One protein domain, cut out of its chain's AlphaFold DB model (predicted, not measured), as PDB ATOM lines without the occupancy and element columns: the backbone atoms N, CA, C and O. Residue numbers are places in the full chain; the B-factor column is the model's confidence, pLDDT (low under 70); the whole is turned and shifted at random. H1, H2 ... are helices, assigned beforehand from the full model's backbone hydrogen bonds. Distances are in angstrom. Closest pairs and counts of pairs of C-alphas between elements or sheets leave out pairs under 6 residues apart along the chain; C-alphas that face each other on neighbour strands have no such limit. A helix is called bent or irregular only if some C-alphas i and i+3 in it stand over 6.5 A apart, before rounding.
ATOM      1  N   GLU A   2      47.487 -44.944 -49.406       81.88
ATOM      2  CA  GLU A   2      46.911 -46.124 -48.732       81.88
ATOM      3  C   GLU A   2      46.676 -45.953 -47.221       81.88
ATOM      4  O   GLU A   2      45.738 -46.526 -46.680       81.88
ATOM      5  N   PHE A   3      47.486 -45.139 -46.529       88.50
ATOM      6  CA  PHE A   3      47.357 -44.933 -45.079       88.50
ATOM      7  C   PHE A   3      46.028 -44.259 -44.705       88.50
ATOM      8  O   PHE A   3      45.255 -44.787 -43.913       88.50
ATOM      9  N   TRP A   4      45.743 -43.098 -45.304       90.75
ATOM     10  CA  TRP A   4      44.562 -42.303 -44.961       90.75
ATOM     11  C   TRP A   4      43.256 -42.981 -45.371       90.75
ATOM     12  O   TRP A   4      42.287 -42.913 -44.620       90.75
ATOM     13  N   SER A   5      43.228 -43.675 -46.514       92.50
ATOM     14  CA  SER A   5      42.047 -44.438 -46.927       92.50
ATOM     15  C   SER A   5      41.771 -45.603 -45.977       92.50
ATOM     16  O   SER A   5      40.626 -45.781 -45.567       92.50
ATOM     17  N   TYR A   6      42.807 -46.340 -45.558       94.25
ATOM     18  CA  TYR A   6      42.687 -47.386 -44.545       94.25
ATOM     19  C   TYR A   6      42.168 -46.829 -43.211       94.25
ATOM     20  O   TYR A   6      41.191 -47.343 -42.669       94.25
ATOM     21  N   THR A   7      42.770 -45.747 -42.700       94.06
ATOM     22  CA  THR A   7      42.354 -45.126 -41.433       94.06
ATOM     23  C   THR A   7      40.902 -44.664 -41.489       94.06
ATOM     24  O   THR A   7      40.145 -44.931 -40.557       94.06
ATOM     25  N   VAL A   8      40.483 -44.001 -42.568       94.81
ATOM     26  CA  VAL A   8      39.090 -43.565 -42.724       94.81
ATOM     27  C   VAL A   8      38.151 -44.767 -42.790       94.81
ATOM     28  O   VAL A   8      37.167 -44.787 -42.057       94.81
ATOM     29  N   ALA A   9      38.464 -45.789 -43.591       95.81
ATOM     30  CA  ALA A   9      37.636 -46.989 -43.706       95.81
ATOM     31  C   ALA A   9      37.450 -47.690 -42.353       95.81
ATOM     32  O   ALA A   9      36.319 -47.974 -41.963       95.81
ATOM     33  N   VAL A  10      38.533 -47.894 -41.595       95.75
ATOM     34  CA  VAL A  10      38.473 -48.488 -40.252       95.75
ATOM     35  C   VAL A  10      37.603 -47.653 -39.315       95.75
ATOM     36  O   VAL A  10      36.734 -48.210 -38.650       95.75
ATOM     37  N   ASN A  11      37.771 -46.328 -39.285       95.19
ATOM     38  CA  ASN A  11      36.952 -45.468 -38.427       95.19
ATOM     39  C   ASN A  11      35.470 -45.480 -38.832       95.19
ATOM     40  O   ASN A  11      34.606 -45.508 -37.961       95.19
ATOM     41  N   MET A  12      35.156 -45.511 -40.129       97.38
ATOM     42  CA  MET A  12      33.769 -45.598 -40.604       97.38
ATOM     43  C   MET A  12      33.115 -46.926 -40.219       97.38
ATOM     44  O   MET A  12      31.989 -46.929 -39.724       97.38
ATOM     45  N   VAL A  13      33.827 -48.045 -40.383       96.81
ATOM     46  CA  VAL A  13      33.340 -49.362 -39.949       96.81
ATOM     47  C   VAL A  13      33.116 -49.372 -38.437       96.81
ATOM     48  O   VAL A  13      32.078 -49.839 -37.979       96.81
ATOM     49  N   GLN A  14      34.038 -48.805 -37.658       96.56
ATOM     50  CA  GLN A  14      33.916 -48.746 -36.200       96.56
ATOM     51  C   GLN A  14      32.724 -47.910 -35.739       96.56
ATOM     52  O   GLN A  14      32.000 -48.320 -34.832       96.56
ATOM     53  N   ILE A  15      32.477 -46.768 -36.383       96.94
ATOM     54  CA  ILE A  15      31.295 -45.947 -36.105       96.94
ATOM     55  C   ILE A  15      30.021 -46.723 -36.457       96.94
ATOM     56  O   ILE A  15      29.122 -46.813 -35.624       96.94
ATOM     57  N   ALA A  16      29.952 -47.341 -37.638       97.31
ATOM     58  CA  ALA A  16      28.785 -48.117 -38.057       97.31
ATOM     59  C   ALA A  16      28.486 -49.284 -37.099       97.31
ATOM     60  O   ALA A  16      27.348 -49.456 -36.663       97.31
ATOM     61  N   VAL A  17      29.512 -50.048 -36.710       97.50
ATOM     62  CA  VAL A  17      29.376 -51.152 -35.749       97.50
ATOM     63  C   VAL A  17      28.969 -50.637 -34.375       97.50
ATOM     64  O   VAL A  17      28.110 -51.237 -33.744       97.50
ATOM     65  N   THR A  18      29.497 -49.498 -33.927       96.75
ATOM     66  CA  THR A  18      29.093 -48.901 -32.647       96.75
ATOM     67  C   THR A  18      27.611 -48.512 -32.640       96.75
ATOM     68  O   THR A  18      26.932 -48.735 -31.642       96.75
ATOM     69  N   LEU A  19      27.086 -47.978 -33.749       97.25
ATOM     70  CA  LEU A  19      25.688 -47.543 -33.846       97.25
ATOM     71  C   LEU A  19      24.693 -48.705 -34.003       97.25
ATOM     72  O   LEU A  19      23.566 -48.603 -33.526       97.25
ATOM     73  N   ILE A  20      25.090 -49.790 -34.674       97.44
ATOM     74  CA  ILE A  20      24.184 -50.892 -35.057       97.44
ATOM     75  C   ILE A  20      24.367 -52.127 -34.157       97.44
ATOM     76  O   ILE A  20      23.428 -52.887 -33.934       97.44
ATOM     77  N   ALA A  21      25.573 -52.340 -33.627       96.56
ATOM     78  CA  ALA A  21      25.965 -53.525 -32.870       96.56
ATOM     79  C   ALA A  21      27.034 -53.191 -31.809       96.56
ATOM     80  O   ALA A  21      28.113 -53.785 -31.794       96.56
ATOM     81  N   ALA A  22      26.735 -52.251 -30.903       95.62
ATOM     82  CA  ALA A  22      27.676 -51.741 -29.897       95.62
ATOM     83  C   ALA A  22      28.492 -52.816 -29.136       95.62
ATOM     84  O   ALA A  22      29.700 -52.623 -28.975       95.62
ATOM     85  N   PRO A  23      27.925 -53.975 -28.723       96.19
ATOM     86  CA  PRO A  23      28.707 -55.026 -28.062       96.19
ATOM     87  C   PRO A  23      29.833 -55.621 -28.926       96.19
ATOM     88  O   PRO A  23      30.776 -56.186 -28.379       96.19
ATOM     89  N   LEU A  24      29.760 -55.488 -30.256       95.44
ATOM     90  CA  LEU A  24      30.777 -55.947 -31.212       95.44
ATOM     91  C   LEU A  24      31.846 -54.888 -31.528       95.44
ATOM     92  O   LEU A  24      32.804 -55.192 -32.241       95.44
ATOM     93  N   ALA A  25      31.743 -53.671 -30.992       95.06
ATOM     94  CA  ALA A  25      32.725 -52.617 -31.249       95.06
ATOM     95  C   ALA A  25      34.077 -52.901 -30.570       95.06
ATOM     96  O   ALA A  25      35.139 -52.717 -31.172       95.06
ATOM     97  N   TRP A  26      34.072 -53.388 -29.324       91.50
ATOM     98  CA  TRP A  26      35.315 -53.655 -28.593       91.50
ATOM     99  C   TRP A  26      36.103 -54.863 -29.145       91.50
ATOM    100  O   TRP A  26      37.317 -54.717 -29.305       91.50
ATOM    101  N   PRO A  27      35.493 -56.008 -29.540       95.69
ATOM    102  CA  PRO A  27      36.234 -57.104 -30.163       95.69
ATOM    103  C   PRO A  27      36.782 -56.707 -31.533       95.69
ATOM    104  O   PRO A  27      37.920 -57.037 -31.859       95.69
ATOM    105  N   LEU A  28      36.004 -55.955 -32.321       96.12
ATOM    106  CA  LEU A  28      36.456 -55.448 -33.614       96.12
ATOM    107  C   LEU A  28      37.651 -54.500 -33.460       96.12
ATOM    108  O   LEU A  28      38.617 -54.594 -34.215       96.12
ATOM    109  N   SER A  29      37.627 -53.635 -32.443       93.81
ATOM    110  CA  SER A  29      38.756 -52.759 -32.108       93.81
ATOM    111  C   SER A  29      40.030 -53.540 -31.801       93.81
ATOM    112  O   SER A  29      41.101 -53.158 -32.267       93.81
ATOM    113  N   LEU A  30      39.922 -54.657 -31.078       93.44
ATOM    114  CA  LEU A  30      41.060 -55.535 -30.802       93.44
ATOM    115  C   LEU A  30      41.551 -56.254 -32.065       93.44
ATOM    116  O   LEU A  30      42.755 -56.298 -32.310       93.44
ATOM    117  N   ALA A  31      40.638 -56.761 -32.898       95.81
ATOM    118  CA  ALA A  31      40.988 -57.418 -34.157       95.81
ATOM    119  C   ALA A  31      41.707 -56.465 -35.131       95.81
ATOM    120  O   ALA A  31      42.650 -56.860 -35.818       95.81
ATOM    121  N   LEU A  32      41.295 -55.194 -35.167       95.88
ATOM    122  CA  LEU A  32      41.882 -54.159 -36.021       95.88
ATOM    123  C   LEU A  32      43.101 -53.463 -35.405       95.88
ATOM    124  O   LEU A  32      43.769 -52.701 -36.109       95.88
ATOM    125  N   LEU A  33      43.438 -53.737 -34.140       94.06
ATOM    126  CA  LEU A  33      44.570 -53.115 -33.453       94.06
ATOM    127  C   LEU A  33      45.894 -53.416 -34.166       94.06
ATOM    128  O   LEU A  33      46.638 -52.497 -34.503       94.06
ATOM    129  N   VAL A  34      46.174 -54.695 -34.438       94.88
ATOM    130  CA  VAL A  34      47.434 -55.117 -35.072       94.88
ATOM    131  C   VAL A  34      47.552 -54.586 -36.509       94.88
ATOM    132  O   VAL A  34      48.574 -53.964 -36.811       94.88
ATOM    133  N   PRO A  35      46.534 -54.724 -37.385       95.38
ATOM    134  CA  PRO A  35      46.560 -54.107 -38.712       95.38
ATOM    135  C   PRO A  35      46.756 -52.583 -38.677       95.38
ATOM    136  O   PRO A  35      47.555 -52.048 -39.448       95.38
ATOM    137  N   SER A  36      46.101 -51.886 -37.742       94.88
ATOM    138  CA  SER A  36      46.232 -50.429 -37.602       94.88
ATOM    139  C   SER A  36      47.643 -50.013 -37.194       94.88
ATOM    140  O   SER A  36      48.195 -49.057 -37.742       94.88
ATOM    141  N   LEU A  37      48.262 -50.761 -36.275       94.50
ATOM    142  CA  LEU A  37      49.648 -50.529 -35.878       94.50
ATOM    143  C   LEU A  37      50.627 -50.829 -37.012       94.50
ATOM    144  O   LEU A  37      51.542 -50.041 -37.230       94.50
ATOM    145  N   ALA A  38      50.423 -51.906 -37.774       94.06
ATOM    146  CA  ALA A  38      51.288 -52.251 -38.902       94.06
ATOM    147  C   ALA A  38      51.316 -51.137 -39.965       94.06
ATOM    148  O   ALA A  38      52.386 -50.719 -40.415       94.06
ATOM    149  N   VAL A  39      50.143 -50.599 -40.316       94.44
ATOM    150  CA  VAL A  39      50.007 -49.500 -41.282       94.44
ATOM    151  C   VAL A  39      50.625 -48.199 -40.745       94.44
ATOM    152  O   VAL A  39      51.311 -47.493 -41.490       94.44
ATOM    153  N   LEU A  40      50.470 -47.900 -39.450       94.00
ATOM    154  CA  LEU A  40      51.112 -46.744 -38.812       94.00
ATOM    155  C   LEU A  40      52.642 -46.873 -38.758       94.00
ATOM    156  O   LEU A  40      53.346 -45.913 -39.066       94.00
ATOM    157  N   VAL A  41      53.169 -48.048 -38.413       94.00
ATOM    158  CA  VAL A  41      54.615 -48.317 -38.387       94.00
ATOM    159  C   VAL A  41      55.220 -48.151 -39.777       94.00
ATOM    160  O   VAL A  41      56.223 -47.452 -39.917       94.00
ATOM    161  N   ARG A  42      54.576 -48.701 -40.817       91.81
ATOM    162  CA  ARG A  42      54.987 -48.468 -42.209       91.81
ATOM    163  C   ARG A  42      55.032 -46.975 -42.518       91.81
ATOM    164  O   ARG A  42      56.035 -46.480 -43.022       91.81
ATOM    165  N   ARG A  43      53.986 -46.238 -42.137       92.00
ATOM    166  CA  ARG A  43      53.919 -44.799 -42.394       92.00
ATOM    167  C   ARG A  43      55.025 -44.015 -41.688       92.00
ATOM    168  O   ARG A  43      55.558 -43.066 -42.256       92.00
ATOM    169  N   LEU A  44      55.378 -44.408 -40.467       92.44
ATOM    170  CA  LEU A  44      56.500 -43.830 -39.730       92.44
ATOM    171  C   LEU A  44      57.836 -44.128 -40.420       92.44
ATOM    172  O   LEU A  44      58.681 -43.236 -40.515       92.44
ATOM    173  N   HIS A  45      58.014 -45.335 -40.955       91.00
ATOM    174  CA  HIS A  45      59.211 -45.699 -41.711       91.00
ATOM    175  C   HIS A  45      59.346 -44.870 -42.999       91.00
ATOM    176  O   HIS A  45      60.445 -44.389 -43.281       91.00
ATOM    177  N   ASP A  46      58.242 -44.587 -43.703       89.38
ATOM    178  CA  ASP A  46      58.236 -43.737 -44.908       89.38
ATOM    179  C   ASP A  46      58.756 -42.311 -44.639       89.38
ATOM    180  O   ASP A  46      59.350 -41.671 -45.510       89.38
ATOM    181  N   VAL A  47      58.534 -41.788 -43.430       90.56
ATOM    182  CA  VAL A  47      59.036 -40.471 -42.987       90.56
ATOM    183  C   VAL A  47      60.337 -40.573 -42.185       90.56
ATOM    184  O   VAL A  47      60.728 -39.630 -41.494       90.56
ATOM    185  N   ASN A  48      61.022 -41.713 -42.285       89.50
ATOM    186  CA  ASN A  48      62.288 -42.011 -41.627       89.50
ATOM    187  C   ASN A  48      62.229 -41.853 -40.092       89.50
ATOM    188  O   ASN A  48      63.148 -41.321 -39.466       89.50
ATOM    189  N   ARG A  49      61.147 -42.316 -39.458       91.19
ATOM    190  CA  ARG A  49      60.962 -42.404 -37.996       91.19
ATOM    191  C   ARG A  49      60.860 -43.869 -37.568       91.19
ATOM    192  O   ARG A  49      60.491 -44.716 -38.366       91.19
ATOM    193  N   SER A  50      61.214 -44.190 -36.325       92.56
ATOM    194  CA  SER A  50      61.150 -45.571 -35.817       92.56
ATOM    195  C   SER A  50      59.711 -46.034 -35.555       92.56
ATOM    196  O   SER A  50      58.906 -45.276 -35.023       92.56
ATOM    197  N   GLY A  51      59.402 -47.305 -35.825       89.44
ATOM    198  CA  GLY A  51      58.089 -47.892 -35.515       89.44
ATOM    199  C   GLY A  51      57.678 -47.811 -34.037       89.44
ATOM    200  O   GLY A  51      56.492 -47.740 -33.732       89.44
ATOM    201  N   TRP A  52      58.645 -47.711 -33.118       92.06
ATOM    202  CA  TRP A  52      58.410 -47.523 -31.678       92.06
ATOM    203  C   TRP A  52      57.534 -46.312 -31.334       92.06
ATOM    204  O   TRP A  52      56.865 -46.327 -30.306       92.06
ATOM    205  N   TRP A  53      57.472 -45.293 -32.200       92.81
ATOM    206  CA  TRP A  53      56.595 -44.135 -31.997       92.81
ATOM    207  C   TRP A  53      55.094 -44.488 -32.066       92.81
ATOM    208  O   TRP A  53      54.276 -43.704 -31.600       92.81
ATOM    209  N   ALA A  54      54.711 -45.660 -32.585       92.69
ATOM    210  CA  ALA A  54      53.316 -46.106 -32.642       92.69
ATOM    211  C   ALA A  54      52.788 -46.718 -31.325       92.69
ATOM    212  O   ALA A  54      51.578 -46.770 -31.124       92.69
ATOM    213  N   LEU A  55      53.668 -47.188 -30.432       92.19
ATOM    214  CA  LEU A  55      53.298 -47.964 -29.237       92.19
ATOM    215  C   LEU A  55      52.798 -47.164 -28.020       92.19
ATOM    216  O   LEU A  55      51.982 -47.707 -27.276       92.19
ATOM    217  N   PRO A  56      53.227 -45.911 -27.765       92.06
ATOM    218  CA  PRO A  56      52.820 -45.210 -26.549       92.06
ATOM    219  C   PRO A  56      51.304 -45.031 -26.417       92.06
ATOM    220  O   PRO A  56      50.768 -45.231 -25.337       92.06
ATOM    221  N   ILE A  57      50.587 -44.727 -27.502       90.25
ATOM    222  CA  ILE A  57      49.127 -44.528 -27.464       90.25
ATOM    223  C   ILE A  57      48.354 -45.802 -27.067       90.25
ATOM    224  O   ILE A  57      47.612 -45.740 -26.085       90.25
ATOM    225  N   PRO A  58      48.498 -46.953 -27.759       90.88
ATOM    226  CA  PRO A  58      47.746 -48.165 -27.424       90.88
ATOM    227  C   PRO A  58      48.094 -48.754 -26.048       90.88
ATOM    228  O   PRO A  58      47.323 -49.559 -25.543       90.88
ATOM    229  N   ILE A  59      49.220 -48.367 -25.435       92.19
ATOM    230  CA  ILE A  59      49.625 -48.831 -24.098       92.19
ATOM    231  C   ILE A  59      49.172 -47.853 -23.007       92.19
ATOM    232  O   ILE A  59      48.584 -48.258 -22.005       92.19
ATOM    233  N   LEU A  60      49.437 -46.556 -23.190       91.38
ATOM    234  CA  LEU A  60      49.214 -45.551 -22.152       91.38
ATOM    235  C   LEU A  60      47.735 -45.191 -21.994       91.38
ATOM    236  O   LEU A  60      47.321 -44.887 -20.879       91.38
ATOM    237  N   LEU A  61      46.920 -45.264 -23.055       90.00
ATOM    238  CA  LEU A  61      45.483 -44.988 -22.940       90.00
ATOM    239  C   LEU A  61      44.738 -46.031 -22.083       90.00
ATOM    240  O   LEU A  61      44.032 -45.612 -21.162       90.00
ATOM    241  N   PRO A  62      44.904 -47.358 -22.280       90.25
ATOM    242  CA  PRO A  62      44.322 -48.347 -21.370       90.25
ATOM    243  C   PRO A  62      44.844 -48.231 -19.936       90.25
ATOM    244  O   PRO A  62      44.067 -48.378 -18.997       90.25
ATOM    245  N   ALA A  63      46.133 -47.924 -19.753       90.12
ATOM    246  CA  ALA A  63      46.705 -47.705 -18.425       90.12
ATOM    247  C   ALA A  63      46.068 -46.492 -17.722       90.12
ATOM    248  O   ALA A  63      45.700 -46.583 -16.554       90.12
ATOM    249  N   LEU A  64      45.870 -45.381 -18.440       90.50
ATOM    250  CA  LEU A  64      45.201 -44.187 -17.919       90.50
ATOM    251  C   LEU A  64      43.734 -44.468 -17.565       90.50
ATOM    252  O   LEU A  64      43.267 -44.048 -16.510       90.50
ATOM    253  N   PHE A  65      43.024 -45.216 -18.416       89.94
ATOM    254  CA  PHE A  65      41.655 -45.656 -18.149       89.94
ATOM    255  C   PHE A  65      41.574 -46.534 -16.896       89.94
ATOM    256  O   PHE A  65      40.700 -46.330 -16.057       89.94
ATOM    257  N   PHE A  66      42.511 -47.469 -16.735       88.31
ATOM    258  CA  PHE A  66      42.591 -48.326 -15.555       88.31
ATOM    259  C   PHE A  66      42.859 -47.521 -14.275       88.31
ATOM    260  O   PHE A  66      42.166 -47.709 -13.277       88.31
ATOM    261  N   LEU A  67      43.806 -46.576 -14.309       86.81
ATOM    262  CA  LEU A  67      44.083 -45.682 -13.178       86.81
ATOM    263  C   LEU A  67      42.867 -44.820 -12.821       86.81
ATOM    264  O   LEU A  67      42.541 -44.686 -11.645       86.81
ATOM    265  N   TYR A  68      42.160 -44.284 -13.819       86.31
ATOM    266  CA  TYR A  68      40.908 -43.562 -13.599       86.31
ATOM    267  C   TYR A  68      39.839 -44.460 -12.962       86.31
ATOM    268  O   TYR A  68      39.216 -44.063 -11.979       86.31
ATOM    269  N   ALA A  69      39.667 -45.691 -13.450       86.94
ATOM    270  CA  ALA A  69      38.713 -46.643 -12.887       86.94
ATOM    271  C   ALA A  69      39.005 -46.954 -11.408       86.94
ATOM    272  O   ALA A  69      38.069 -47.032 -10.621       86.94
ATOM    273  N   MET A  70      40.279 -47.046 -11.005       82.56
ATOM    274  CA  MET A  70      40.664 -47.206  -9.593       82.56
ATOM    275  C   MET A  70      40.168 -46.055  -8.707       82.56
ATOM    276  O   MET A  70      39.761 -46.299  -7.575       82.56
ATOM    277  N   THR A  71      40.117 -44.820  -9.219       81.44
ATOM    278  CA  THR A  71      39.592 -43.672  -8.451       81.44
ATOM    279  C   THR A  71      38.083 -43.734  -8.220       81.44
ATOM    280  O   THR A  71      37.597 -43.184  -7.235       81.44
ATOM    281  N   LEU A  72      37.334 -44.437  -9.079       81.31
ATOM    282  CA  LEU A  72      35.885 -44.601  -8.917       81.31
ATOM    283  C   LEU A  72      35.529 -45.472  -7.705       81.31
ATOM    284  O   LEU A  72      34.440 -45.335  -7.157       81.31
ATOM    285  N   PHE A  73      36.437 -46.348  -7.269       76.44
ATOM    286  CA  PHE A  73      36.246 -47.178  -6.078       76.44
ATOM    287  C   PHE A  73      36.586 -46.444  -4.771       76.44
ATOM    288  O   PHE A  73      36.198 -46.911  -3.705       76.44
ATOM    289  N   ASP A  74      37.268 -45.299  -4.849       71.19
ATOM    290  CA  ASP A  74      37.766 -44.526  -3.701       71.19
ATOM    291  C   ASP A  74      37.350 -43.041  -3.800       71.19
ATOM    292  O   ASP A  74      38.138 -42.112  -3.593       71.19
ATOM    293  N   LEU A  75      36.088 -42.820  -4.198       62.19
ATOM    294  CA  LEU A  75      35.473 -41.508  -4.437       62.19
ATOM    295  C   LEU A  75      35.513 -40.631  -3.174       62.19
ATOM    296  O   LEU A  75      34.582 -40.619  -2.373       62.19
ATOM    297  N   GLY A  76      36.589 -39.860  -3.014       68.00
ATOM    298  CA  GLY A  76      36.730 -38.866  -1.948       68.00
ATOM    299  C   GLY A  76      38.077 -38.870  -1.232       68.00
ATOM    300  O   GLY A  76      38.341 -37.928  -0.486       68.00
ATOM    301  N   SER A  77      38.940 -39.863  -1.467       82.00
ATOM    302  CA  SER A  77      40.266 -39.887  -0.849       82.00
ATOM    303  C   SER A  77      41.217 -38.858  -1.468       82.00
ATOM    304  O   SER A  77      41.137 -38.501  -2.649       82.00
ATOM    305  N   GLU A  78      42.175 -38.391  -0.665       85.00
ATOM    306  CA  GLU A  78      43.258 -37.529  -1.152       85.00
ATOM    307  C   GLU A  78      44.121 -38.247  -2.207       85.00
ATOM    308  O   GLU A  78      44.639 -37.609  -3.124       85.00
ATOM    309  N   ALA A  79      44.197 -39.584  -2.145       81.12
ATOM    310  CA  ALA A  79      44.862 -40.402  -3.154       81.12
ATOM    311  C   ALA A  79      44.142 -40.332  -4.514       81.12
ATOM    312  O   ALA A  79      44.788 -40.117  -5.542       81.12
ATOM    313  N   GLY A  80      42.807 -40.418  -4.533       83.62
ATOM    314  CA  GLY A  80      42.012 -40.286  -5.758       83.62
ATOM    315  C   GLY A  80      42.203 -38.929  -6.443       83.62
ATOM    316  O   GLY A  80      42.422 -38.868  -7.655       83.62
ATOM    317  N   LYS A  81      42.223 -37.833  -5.669       84.00
ATOM    318  CA  LYS A  81      42.468 -36.475  -6.196       84.00
ATOM    319  C   LYS A  81      43.850 -36.342  -6.849       84.00
ATOM    320  O   LYS A  81      43.966 -35.735  -7.915       84.00
ATOM    321  N   GLN A  82      44.892 -36.930  -6.254       85.19
ATOM    322  CA  GLN A  82      46.253 -36.912  -6.813       85.19
ATOM    323  C   GLN A  82      46.375 -37.730  -8.107       85.19
ATOM    324  O   GLN A  82      47.049 -37.306  -9.052       85.19
ATOM    325  N   ILE A  83      45.695 -38.878  -8.187       85.81
ATOM    326  CA  ILE A  83      45.648 -39.695  -9.408       85.81
ATOM    327  C   ILE A  83      44.965 -38.920 -10.541       85.81
ATOM    328  O   ILE A  83      45.484 -38.892 -11.653       85.81
ATOM    329  N   ILE A  84      43.860 -38.221 -10.268       84.19
ATOM    330  CA  ILE A  84      43.158 -37.417 -11.283       84.19
ATOM    331  C   ILE A  84      44.053 -36.283 -11.805       84.19
ATOM    332  O   ILE A  84      44.155 -36.083 -13.016       84.19
ATOM    333  N   LEU A  85      44.737 -35.563 -10.909       86.50
ATOM    334  CA  LEU A  85      45.632 -34.472 -11.296       86.50
ATOM    335  C   LEU A  85      46.802 -34.975 -12.159       86.50
ATOM    336  O   LEU A  85      47.082 -34.404 -13.215       86.50
ATOM    337  N   SER A  86      47.465 -36.058 -11.745       85.50
ATOM    338  CA  SER A  86      48.583 -36.646 -12.498       85.50
ATOM    339  C   SER A  86      48.143 -37.243 -13.842       85.50
ATOM    340  O   SER A  86      48.821 -37.046 -14.854       85.50
ATOM    341  N   ALA A  87      46.974 -37.887 -13.891       87.81
ATOM    342  CA  ALA A  87      46.360 -38.369 -15.123       87.81
ATOM    343  C   ALA A  87      46.064 -37.223 -16.107       87.81
ATOM    344  O   ALA A  87      46.321 -37.359 -17.304       87.81
ATOM    345  N   GLY A  88      45.594 -36.073 -15.610       87.12
ATOM    346  CA  GLY A  88      45.377 -34.871 -16.418       87.12
ATOM    347  C   GLY A  88      46.662 -34.344 -17.065       87.12
ATOM    348  O   GLY A  88      46.675 -34.053 -18.262       87.12
ATOM    349  N   VAL A  89      47.769 -34.293 -16.317       89.75
ATOM    350  CA  VAL A  89      49.084 -33.886 -16.853       89.75
ATOM    351  C   VAL A  89      49.559 -34.851 -17.944       89.75
ATOM    352  O   VAL A  89      50.011 -34.417 -19.008       89.75
ATOM    353  N   LEU A  90      49.415 -36.160 -17.720       89.69
ATOM    354  CA  LEU A  90      49.759 -37.173 -18.718       89.69
ATOM    355  C   LEU A  90      48.889 -37.059 -19.976       89.69
ATOM    356  O   LEU A  90      49.412 -37.187 -21.079       89.69
ATOM    357  N   LEU A  91      47.596 -36.757 -19.843       90.56
ATOM    358  CA  LEU A  91      46.696 -36.561 -20.983       90.56
ATOM    359  C   LEU A  91      47.130 -35.379 -21.864       90.56
ATOM    360  O   LEU A  91      47.116 -35.484 -23.093       90.56
ATOM    361  N   VAL A  92      47.575 -34.273 -21.260       92.38
ATOM    362  CA  VAL A  92      48.136 -33.128 -21.998       92.38
ATOM    363  C   VAL A  92      49.402 -33.539 -22.756       92.38
ATOM    364  O   VAL A  92      49.529 -33.246 -23.949       92.38
ATOM    365  N   ALA A  93      50.308 -34.279 -22.111       91.94
ATOM    366  CA  ALA A  93      51.518 -34.785 -22.760       91.94
ATOM    367  C   ALA A  93      51.197 -35.744 -23.925       91.94
ATOM    368  O   ALA A  93      51.771 -35.621 -25.011       91.94
ATOM    369  N   LEU A  94      50.234 -36.654 -23.738       92.62
ATOM    370  CA  LEU A  94      49.753 -37.572 -24.774       92.62
ATOM    371  C   LEU A  94      49.097 -36.839 -25.943       92.62
ATOM    372  O   LEU A  94      49.246 -37.261 -27.088       92.62
ATOM    373  N   THR A  95      48.419 -35.724 -25.681       92.69
ATOM    374  CA  THR A  95      47.832 -34.885 -26.731       92.69
ATOM    375  C   THR A  95      48.928 -34.259 -27.593       92.69
ATOM    376  O   THR A  95      48.884 -34.371 -28.817       92.69
ATOM    377  N   GLY A  96      49.968 -33.687 -26.977       94.56
ATOM    378  CA  GLY A  96      51.139 -33.183 -27.704       94.56
ATOM    379  C   GLY A  96      51.850 -34.278 -28.508       94.56
ATOM    380  O   GLY A  96      52.213 -34.074 -29.669       94.56
ATOM    381  N   PHE A  97      51.973 -35.476 -27.932       94.62
ATOM    382  CA  PHE A  97      52.508 -36.643 -28.628       94.62
ATOM    383  C   PHE A  97      51.643 -37.037 -29.838       94.62
ATOM    384  O   PHE A  97      52.162 -37.203 -30.943       94.62
ATOM    385  N   GLY A  98      50.322 -37.105 -29.671       92.81
ATOM    386  CA  GLY A  98      49.367 -37.387 -30.743       92.81
ATOM    387  C   GLY A  98      49.433 -36.365 -31.877       92.81
ATOM    388  O   GLY A  98      49.445 -36.746 -33.045       92.81
ATOM    389  N   ILE A  99      49.584 -35.077 -31.553       94.69
ATOM    390  CA  ILE A  99      49.802 -34.018 -32.547       94.69
ATOM    391  C   ILE A  99      51.103 -34.262 -33.316       94.69
ATOM    392  O   ILE A  99      51.122 -34.137 -34.539       94.69
ATOM    393  N   SER A 100      52.191 -34.645 -32.641       92.88
ATOM    394  CA  SER A 100      53.457 -34.927 -33.327       92.88
ATOM    395  C   SER A 100      53.350 -36.112 -34.298       92.88
ATOM    396  O   SER A 100      53.841 -36.017 -35.427       92.88
ATOM    397  N   LEU A 101      52.624 -37.173 -33.918       93.44
ATOM    398  CA  LEU A 101      52.304 -38.293 -34.805       93.44
ATOM    399  C   LEU A 101      51.441 -37.855 -35.988       93.44
ATOM    400  O   LEU A 101      51.753 -38.215 -37.120       93.44
ATOM    401  N   LEU A 102      50.406 -37.048 -35.747       93.25
ATOM    402  CA  LEU A 102      49.544 -36.513 -36.801       93.25
ATOM    403  C   LEU A 102      50.346 -35.677 -37.807       93.25
ATOM    404  O   LEU A 102      50.218 -35.832 -39.019       93.25
ATOM    405  N   VAL A 103      51.232 -34.815 -37.309       94.00
ATOM    406  CA  VAL A 103      52.128 -34.025 -38.155       94.00
ATOM    407  C   VAL A 103      53.010 -34.943 -38.999       94.00
ATOM    408  O   VAL A 103      53.189 -34.688 -40.190       94.00
ATOM    409  N   TRP A 104      53.556 -36.020 -38.433       92.56
ATOM    410  CA  TRP A 104      54.374 -36.968 -39.190       92.56
ATOM    411  C   TRP A 104      53.576 -37.782 -40.211       92.56
ATOM    412  O   TRP A 104      54.072 -37.973 -41.318       92.56
ATOM    413  N   THR A 105      52.345 -38.203 -39.920       90.94
ATOM    414  CA  THR A 105      51.519 -38.946 -40.888       90.94
ATOM    415  C   THR A 105      51.053 -38.065 -42.051       90.94
ATOM    416  O   THR A 105      50.953 -38.557 -43.183       90.94
ATOM    417  N   CYS A 106      50.867 -36.762 -41.813       91.12
ATOM    418  CA  CYS A 106      50.559 -35.750 -42.830       91.12
ATOM    419  C   CYS A 106      51.771 -35.312 -43.676       91.12
ATOM    420  O   CYS A 106      51.594 -34.863 -44.809       91.12
ATOM    421  N   ARG A 107      53.009 -35.424 -43.169       89.69
ATOM    422  CA  ARG A 107      54.220 -35.050 -43.929       89.69
ATOM    423  C   ARG A 107      54.415 -35.951 -45.140       89.69
ATOM    424  O   ARG A 107      54.173 -37.149 -45.074       89.69
TER     425      ARG A 107
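What this domain is: This is residues 2 to 107 of the 120 residues of the protein "DUF805 domain-containing protein" of Oxalobacteraceae bacterium (UniProt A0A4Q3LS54). Two helical hairpins, H4 with long H5 and H1 with bent H2, meet at one end as a V, with short H3 at the corner. The printed part has 106 residues with five named helices, H1 to H5 in chain order, and no named strand: all helix. It is loose, radius of gyration of the C-alphas 16.6 A, and flat, 49 by 37 by 17 A.

Where its parts are: H5, residues 78 to 106, spans 42.4 A, ending at C-alpha 106 (50.559, -35.750, -42.830). H4 is residues 56 to 72, H3 51 to 54. H1, residues 2 to 20, starts at C-alpha 2 (46.911, -46.124, -48.732). H2, residues 22 to 46, one helix by its hydrogen bonds, is bent (C-alphas 31 and 34 are 6.9 A apart) into H2a, 22 to 31, irregular (C-alphas 23 and 26, 6.8 A), and H2b, 34 to 46.

How they stand to each other: H5 and H4 form a hairpin, closest C-alphas Thr 71 and Gly 80, 5.0 A, at a shallow tilt of 21 degrees. H5 and H2b only just touch, only at their ends, with 3 pairs of C-alphas within 8 A, closest Arg 43 and Thr 105, 6.5 A. H2b touches H3, closest C-alphas Val 41 and Gly 51, 4.5 A. H1 and H2a form a hairpin, closest C-alphas Thr 18 and Ala 25, 5.4 A. Every O i to N i+4 pair is within hydrogen-bond range in H1, H2b and H5, against 4 of 6 in H2a and 12 of 13 in H4; H3 is too short for one.

The domain as a whole: The farthest C-alphas, Glu 2 and Ser 77, are 48.7 A apart. The printed part has no cut, and its four links between helices are tight. Residues 75 to 76 are under pLDDT 70.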